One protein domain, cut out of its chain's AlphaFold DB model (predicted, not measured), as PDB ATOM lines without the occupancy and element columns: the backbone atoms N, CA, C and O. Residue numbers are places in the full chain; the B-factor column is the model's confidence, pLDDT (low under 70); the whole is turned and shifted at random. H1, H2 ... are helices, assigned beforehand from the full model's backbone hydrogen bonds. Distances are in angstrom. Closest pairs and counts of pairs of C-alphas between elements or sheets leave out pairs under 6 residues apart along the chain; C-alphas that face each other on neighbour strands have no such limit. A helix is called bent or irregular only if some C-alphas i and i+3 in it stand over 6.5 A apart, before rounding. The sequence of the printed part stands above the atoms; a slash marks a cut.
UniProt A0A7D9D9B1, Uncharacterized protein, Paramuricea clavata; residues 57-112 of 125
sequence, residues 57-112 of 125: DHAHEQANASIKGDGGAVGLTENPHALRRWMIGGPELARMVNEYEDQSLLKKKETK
ATOM      1  N   ASP A  57       1.498  34.677   5.351       85.19
ATOM      2  CA  ASP A  57       0.109  34.854   5.797       85.19
ATOM      3  C   ASP A  57      -0.661  33.525   5.806       85.19
ATOM      4  O   ASP A  57      -1.301  33.167   6.792       85.19
ATOM      5  N   HIS A  58      -0.481  32.714   4.760       88.25
ATOM      6  CA  HIS A  58      -1.077  31.381   4.677       88.25
ATOM      7  C   HIS A  58      -0.509  30.445   5.758       88.25
ATOM      8  O   HIS A  58      -1.254  29.682   6.370       88.25
ATOM      9  N   ALA A  59       0.792  30.524   6.051       87.62
ATOM     10  CA  ALA A  59       1.391  29.752   7.140       87.62
ATOM     11  C   ALA A  59       0.810  30.138   8.508       87.62
ATOM     12  O   ALA A  59       0.479  29.262   9.307       87.62
ATOM     13  N   HIS A  60       0.633  31.435   8.764       82.88
ATOM     14  CA  HIS A  60      -0.026  31.916   9.977       82.88
ATOM     15  C   HIS A  60      -1.493  31.495  10.057       82.88
ATOM     16  O   HIS A  60      -1.977  31.177  11.143       82.88
ATOM     17  N   GLU A  61      -2.214  31.482   8.937       84.56
ATOM     18  CA  GLU A  61      -3.594  31.016   8.904       84.56
ATOM     19  C   GLU A  61      -3.694  29.527   9.245       84.56
ATOM     20  O   GLU A  61      -4.514  29.161  10.087       84.56
ATOM     21  N   GLN A  62      -2.816  28.693   8.675       85.62
ATOM     22  CA  GLN A  62      -2.743  27.265   8.996       85.62
ATOM     23  C   GLN A  62      -2.365  27.026  10.459       85.62
ATOM     24  O   GLN A  62      -3.008  26.222  11.130       85.62
ATOM     25  N   ALA A  63      -1.367  27.745  10.979       82.69
ATOM     26  CA  ALA A  63      -0.958  27.631  12.378       82.69
ATOM     27  C   ALA A  63      -2.097  28.009  13.334       82.69
ATOM     28  O   ALA A  63      -2.322  27.343  14.337       82.69
ATOM     29  N   ASN A  64      -2.860  29.048  12.995       80.06
ATOM     30  CA  ASN A  64      -3.972  29.496  13.820       80.06
ATOM     31  C   ASN A  64      -5.261  28.683  13.605       80.06
ATOM     32  O   ASN A  64      -6.247  28.931  14.296       80.06
ATOM     33  N   ALA A  65      -5.302  27.745  12.657       82.31
ATOM     34  CA  ALA A  65      -6.497  26.947  12.403       82.31
ATOM     35  C   ALA A  65      -6.838  26.033  13.591       82.31
ATOM     36  O   ALA A  65      -8.008  25.891  13.918       82.31
ATOM     37  N   SER A  66      -5.836  25.481  14.283       75.38
ATOM     38  CA  SER A  66      -6.047  24.597  15.442       75.38
ATOM     39  C   SER A  66      -6.595  25.317  16.677       75.38
ATOM     40  O   SER A  66      -7.243  24.699  17.517       75.38
ATOM     41  N   ILE A  67      -6.348  26.623  16.795       74.06
ATOM     42  CA  ILE A  67      -6.799  27.455  17.922       74.06
ATOM     43  C   ILE A  67      -8.110  28.195  17.629       74.06
ATOM     44  O   ILE A  67      -8.737  28.724  18.548       74.06
ATOM     45  N   LYS A  68      -8.523  28.279  16.359       74.38
ATOM     46  CA  LYS A  68      -9.816  28.845  15.962       74.38
ATOM     47  C   LYS A  68     -10.871  27.744  16.082       74.38
ATOM     48  O   LYS A  68     -10.771  26.720  15.422       74.38
ATOM     49  N   GLY A  69     -11.895  27.958  16.908       68.44
ATOM     50  CA  GLY A  69     -13.085  27.100  16.894       68.44
ATOM     51  C   GLY A  69     -13.914  27.297  15.616       68.44
ATOM     52  O   GLY A  69     -13.658  28.225  14.847       68.44
ATOM     53  N   ASP A  70     -14.962  26.488  15.434       69.81
ATOM     54  CA  ASP A  70     -15.835  26.498  14.239       69.81
ATOM     55  C   ASP A  70     -16.452  27.873  13.902       69.81
ATOM     56  O   ASP A  70     -16.849  28.121  12.765       69.81
ATOM     57  N   GLY A  71     -16.516  28.796  14.869       68.00
ATOM     58  CA  GLY A  71     -17.021  30.163  14.687       68.00
ATOM     59  C   GLY A  71     -15.991  31.200  14.214       68.00
ATOM     60  O   GLY A  71     -16.339  32.370  14.063       68.00
ATOM     61  N   GLY A  72     -14.728  30.815  14.006       67.81
ATOM     62  CA  GLY A  72     -13.647  31.747  13.675       67.81
ATOM     63  C   GLY A  72     -13.277  32.700  14.824       67.81
ATOM     64  O   GLY A  72     -13.664  32.510  15.975       67.81
ATOM     65  N   ALA A  73     -12.486  33.734  14.519       67.62
ATOM     66  CA  ALA A  73     -12.093  34.765  15.483       67.62
ATOM     67  C   ALA A  73     -12.957  36.024  15.291       67.62
ATOM     68  O   ALA A  73     -12.710  36.812  14.379       67.62
ATOM     69  N   VAL A  74     -13.970  36.215  16.140       69.06
ATOM     70  CA  VAL A  74     -14.880  37.378  16.092       69.06
ATOM     71  C   VAL A  74     -14.365  38.499  17.005       69.06
ATOM     72  O   VAL A  74     -13.904  38.233  18.111       69.06
ATOM     73  N   GLY A  75     -14.413  39.756  16.544       71.62
ATOM     74  CA  GLY A  75     -14.052  40.948  17.337       71.62
ATOM     75  C   GLY A  75     -12.549  41.145  17.592       71.62
ATOM     76  O   GLY A  75     -12.139  42.130  18.203       71.62
ATOM     77  N   LEU A  76     -11.697  40.239  17.104       72.38
ATOM     78  CA  LEU A  76     -10.253  40.292  17.340       72.38
ATOM     79  C   LEU A  76      -9.585  41.503  16.665       72.38
ATOM     80  O   LEU A  76      -8.648  42.082  17.211       72.38
ATOM     81  N   THR A  77     -10.072  41.895  15.489       76.38
ATOM     82  CA  THR A  77      -9.519  42.998  14.690       76.38
ATOM     83  C   THR A  77      -9.903  44.382  15.210       76.38
ATOM     84  O   THR A  77      -9.292  45.367  14.811       76.38
ATOM     85  N   GLU A  78     -10.890  44.473  16.104       84.31
ATOM     86  CA  GLU A  78     -11.404  45.743  16.641       84.31
ATOM     87  C   GLU A  78     -10.556  46.273  17.806       84.31
ATOM     88  O   GLU A  78     -10.602  47.459  18.129       84.31
ATOM     89  N   ASN A  79      -9.737  45.412  18.420       87.19
ATOM     90  CA  ASN A  79      -8.825  45.783  19.495       87.19
ATOM     91  C   ASN A  79      -7.366  45.495  19.089       87.19
ATOM     92  O   ASN A  79      -6.936  44.338  19.134       87.19
ATOM     93  N   PRO A  80      -6.555  46.527  18.785       86.25
ATOM     94  CA  PRO A  80      -5.158  46.362  18.380       86.25
ATOM     95  C   PRO A  80      -4.290  45.578  19.378       86.25
ATOM     96  O   PRO A  80      -3.371  44.862  18.977       86.25
ATOM     97  N   HIS A  81      -4.576  45.670  20.681       86.25
ATOM     98  CA  HIS A  81      -3.853  44.916  21.708       86.25
ATOM     99  C   HIS A  81      -4.266  43.443  21.745       86.25
ATOM    100  O   HIS A  81      -3.427  42.577  21.993       86.25
ATOM    101  N   ALA A  82      -5.546  43.144  21.509       84.19
ATOM    102  CA  ALA A  82      -6.015  41.768  21.366       84.19
ATOM    103  C   ALA A  82      -5.427  41.134  20.100       84.19
ATOM    104  O   ALA A  82      -4.846  40.054  20.182       84.19
ATOM    105  N   LEU A  83      -5.461  41.858  18.976       85.38
ATOM    106  CA  LEU A  83      -4.857  41.430  17.719       85.38
ATOM    107  C   LEU A  83      -3.359  41.158  17.876       85.38
ATOM    108  O   LEU A  83      -2.891  40.094  17.487       85.38
ATOM    109  N   ARG A  84      -2.600  42.066  18.506       84.88
ATOM    110  CA  ARG A  84      -1.165  41.856  18.755       84.88
ATOM    111  C   ARG A  84      -0.900  40.619  19.608       84.88
ATOM    112  O   ARG A  84      -0.015  39.837  19.273       84.88
ATOM    113  N   ARG A  85      -1.655  40.431  20.696       84.69
ATOM    114  CA  ARG A  85      -1.522  39.234  21.540       84.69
ATOM    115  C   ARG A  85      -1.835  37.962  20.764       84.69
ATOM    116  O   ARG A  85      -1.129  36.983  20.945       84.69
ATOM    117  N   TRP A  86      -2.829  37.985  19.884       83.56
ATOM    118  CA  TRP A  86      -3.163  36.841  19.040       83.56
ATOM    119  C   TRP A  86      -2.102  36.552  17.976       83.56
ATOM    120  O   TRP A  86      -1.719  35.401  17.808       83.56
ATOM    121  N   MET A  87      -1.576  37.581  17.304       83.81
ATOM    122  CA  MET A  87      -0.526  37.418  16.290       83.81
ATOM    123  C   MET A  87       0.741  36.764  16.852       83.81
ATOM    124  O   MET A  87       1.419  36.047  16.130       83.81
ATOM    125  N   ILE A  88       1.054  37.006  18.129       82.81
ATOM    126  CA  ILE A  88       2.240  36.441  18.788       82.81
ATOM    127  C   ILE A  88       1.898  35.132  19.510       82.81
ATOM    128  O   ILE A  88       2.596  34.135  19.370       82.81
ATOM    129  N   GLY A  89       0.827  35.131  20.303       84.12
ATOM    130  CA  GLY A  89       0.474  34.021  21.185       84.12
ATOM    131  C   GLY A  89      -0.272  32.883  20.498       84.12
ATOM    132  O   GLY A  89      -0.175  31.753  20.960       84.12
ATOM    133  N   GLY A  90      -0.994  33.154  19.408       83.75
ATOM    134  CA  GLY A  90      -1.739  32.139  18.663       83.75
ATOM    135  C   GLY A  90      -0.832  31.025  18.128       83.75
ATOM    136  O   GLY A  90      -1.020  29.870  18.515       83.75
ATOM    137  N   PRO A  91       0.204  31.354  17.333       83.25
ATOM    138  CA  PRO A  91       1.146  30.360  16.825       83.25
ATOM    139  C   PRO A  91       1.868  29.579  17.933       83.25
ATOM    140  O   PRO A  91       2.031  28.367  17.822       83.25
ATOM    141  N   GLU A  92       2.255  30.242  19.028       86.81
ATOM    142  CA  GLU A  92       2.908  29.570  20.159       86.81
ATOM    143  C   GLU A  92       1.969  28.610  20.891       86.81
ATOM    144  O   GLU A  92       2.369  27.496  21.227       86.81
ATOM    145  N   LEU A  93       0.709  28.998  21.102       85.81
ATOM    146  CA  LEU A  93      -0.282  28.114  21.706       85.81
ATOM    147  C   LEU A  93      -0.559  26.905  20.804       85.81
ATOM    148  O   LEU A  93      -0.597  25.778  21.294       85.81
ATOM    149  N   ALA A  94      -0.679  27.120  19.491       85.25
ATOM    150  CA  ALA A  94      -0.820  26.046  18.511       85.25
ATOM    151  C   ALA A  94       0.376  25.079  18.546       85.25
ATOM    152  O   ALA A  94       0.185  23.863  18.545       85.25
ATOM    153  N   ARG A  95       1.606  25.604  18.646       87.50
ATOM    154  CA  ARG A  95       2.825  24.796  18.802       87.50
ATOM    155  C   ARG A  95       2.785  23.955  20.079       87.50
ATOM    156  O   ARG A  95       3.034  22.757  20.008       87.50
ATOM    157  N   MET A  96       2.437  24.552  21.223       88.31
ATOM    158  CA  MET A  96       2.351  23.840  22.508       88.31
ATOM    159  C   MET A  96       1.301  22.721  22.489       88.31
ATOM    160  O   MET A  96       1.553  21.638  23.016       88.31
ATOM    161  N   VAL A  97       0.136  22.964  21.876       85.62
ATOM    162  CA  VAL A  97      -0.917  21.946  21.720       85.62
ATOM    163  C   VAL A  97      -0.422  20.792  20.851       85.62
ATOM    164  O   VAL A  97      -0.515  19.643  21.276       85.62
ATOM    165  N   ASN A  98       0.179  21.087  19.694       84.81
ATOM    166  CA  ASN A  98       0.733  20.059  18.807       84.81
ATOM    167  C   ASN A  98       1.807  19.213  19.514       84.81
ATOM    168  O   ASN A  98       1.763  17.985  19.462       84.81
ATOM    169  N   GLU A  99       2.738  19.846  20.236       88.25
ATOM    170  CA  GLU A  99       3.778  19.138  20.995       88.25
ATOM    171  C   GLU A  99       3.194  18.216  22.072       88.25
ATOM    172  O   GLU A  99       3.684  17.102  22.278       88.25
ATOM    173  N   TYR A 100       2.142  18.661  22.762       86.38
ATOM    174  CA  TYR A 100       1.443  17.846  23.749       86.38
ATOM    175  C   TYR A 100       0.740  16.645  23.103       86.38
ATOM    176  O   TYR A 100       0.856  15.516  23.597       86.38
ATOM    177  N   GLU A 101       0.033  16.863  21.994       84.31
ATOM    178  CA  GLU A 101      -0.651  15.803  21.255       84.31
ATOM    179  C   GLU A 101       0.337  14.752  20.747       84.31
ATOM    180  O   GLU A 101       0.133  13.562  21.006       84.31
ATOM    181  N   ASP A 102       1.456  15.164  20.151       84.44
ATOM    182  CA  ASP A 102       2.502  14.258  19.675       84.44
ATOM    183  C   ASP A 102       3.069  13.392  20.810       84.44
ATOM    184  O   ASP A 102       3.156  12.164  20.686       84.44
ATOM    185  N   GLN A 103       3.375  13.990  21.966       81.06
ATOM    186  CA  GLN A 103       3.827  13.247  23.150       81.06
ATOM    187  C   GLN A 103       2.760  12.271  23.669       81.06
ATOM    188  O   GLN A 103       3.076  11.148  24.077       81.06
ATOM    189  N   SER A 104       1.485  12.665  23.642       74.44
ATOM    190  CA  SER A 104       0.370  11.807  24.052       74.44
ATOM    191  C   SER A 104       0.178  10.608  23.108       74.44
ATOM    192  O   SER A 104      -0.099   9.489  23.555       74.44
ATOM    193  N   LEU A 105       0.385  10.809  21.802       69.25
ATOM    194  CA  LEU A 105       0.287   9.773  20.777       69.25
ATOM    195  C   LEU A 105       1.470   8.802  20.841       69.25
ATOM    196  O   LEU A 105       1.276   7.597  20.662       69.25
ATOM    197  N   LEU A 106       2.670   9.292  21.155       63.62
ATOM    198  CA  LEU A 106       3.836   8.454  21.438       63.62
ATOM    199  C   LEU A 106       3.588   7.560  22.663       63.62
ATOM    200  O   LEU A 106       3.756   6.344  22.565       63.62
ATOM    201  N   LYS A 107       3.045   8.109  23.762       58.59
ATOM    202  CA  LYS A 107       2.638   7.316  24.940       58.59
ATOM    203  C   LYS A 107       1.561   6.270  24.620       58.59
ATOM    204  O   LYS A 107       1.632   5.143  25.116       58.59
ATOM    205  N   LYS A 108       0.580   6.592  23.764       58.31
ATOM    206  CA  LYS A 108      -0.426   5.622  23.272       58.31
ATOM    207  C   LYS A 108       0.186   4.514  22.405       58.31
ATOM    208  O   LYS A 108      -0.271   3.375  22.471       58.31
ATOM    209  N   LYS A 109       1.202   4.816  21.589       56.78
ATOM    210  CA  LYS A 109       1.930   3.812  20.788       56.78
ATOM    211  C   LYS A 109       2.790   2.895  21.657       56.78
ATOM    212  O   LYS A 109       2.855   1.704  21.371       56.78
ATOM    213  N   GLU A 110       3.404   3.410  22.719       56.88
ATOM    214  CA  GLU A 110       4.158   2.591  23.677       56.88
ATOM    215  C   GLU A 110       3.254   1.654  24.486       56.88
ATOM    216  O   GLU A 110       3.576   0.479  24.640       56.88
ATOM    217  N   THR A 111       2.087   2.128  24.929       53.75
ATOM    218  CA  THR A 111       1.101   1.298  25.650       53.75
ATOM    219  C   THR A 111       0.404   0.267  24.755       53.75
ATOM    220  O   THR A 111       0.041  -0.806  25.230       53.75
ATOM    221  N   LYS A 112       0.284   0.518  23.442       51.25
ATOM    222  CA  LYS A 112      -0.212  -0.457  22.447       51.25
ATOM    223  C   LYS A 112       0.798  -1.539  22.034       51.25
ATOM    224  O   LYS A 112       0.484  -2.333  21.153       51.25
TER     225      LYS A 112
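Overview. This is residues 57 to 112 of the 125 residues of an uncharacterized protein of Paramuricea clavata (UniProt A0A7D9D9B1). One long helix, H2, makes the length of this domain; a short helix, H1, packs on it near residues 90 to 95, and a looping link, residues 64 to 79, joins the two. The far part of H2 sticks out free with residues 99 to 111. The printed part has 56 residues with two named helices, H1 then H2, and no named strand: all helix, loose, with a radius of gyration of the C-alphas of 14.4 A and spans of 48 by 21 by 18 A.

Along the chain. Find C-alpha 57 at (0.109, 34.854, 5.797); H1 runs from there to residue 63, 9.8 A. H2, residues 80 to 111, begins at (-5.158, 46.362, 18.380) and ends 46.1 A away at (1.101, 1.298, 25.650). Near residue 88 you meet a kink of 35 degrees; H2 is not bent, but only just: C-alphas 88 and 91 are 6.5 A apart.

Arrangement. Look at Ala 63 and Pro 91: H1 and H2 touch there, their closest C-alphas 5.6 A apart. H2 touches H1 with residues 90 to 95 alone. They run the same way at a steep tilt of 43 degrees. In H1 every O i to N i+4 pair is within hydrogen-bond range, in H2 26 of 28.

Size, cuts and confidence. The farthest C-alphas, of Glu 78 and Lys 112, are 47.9 A apart. The printed part has no cut. The link from H1 to H2 is long, 16 residues. Confidence is under 70 at residues 69 to 74 and 105 to 112.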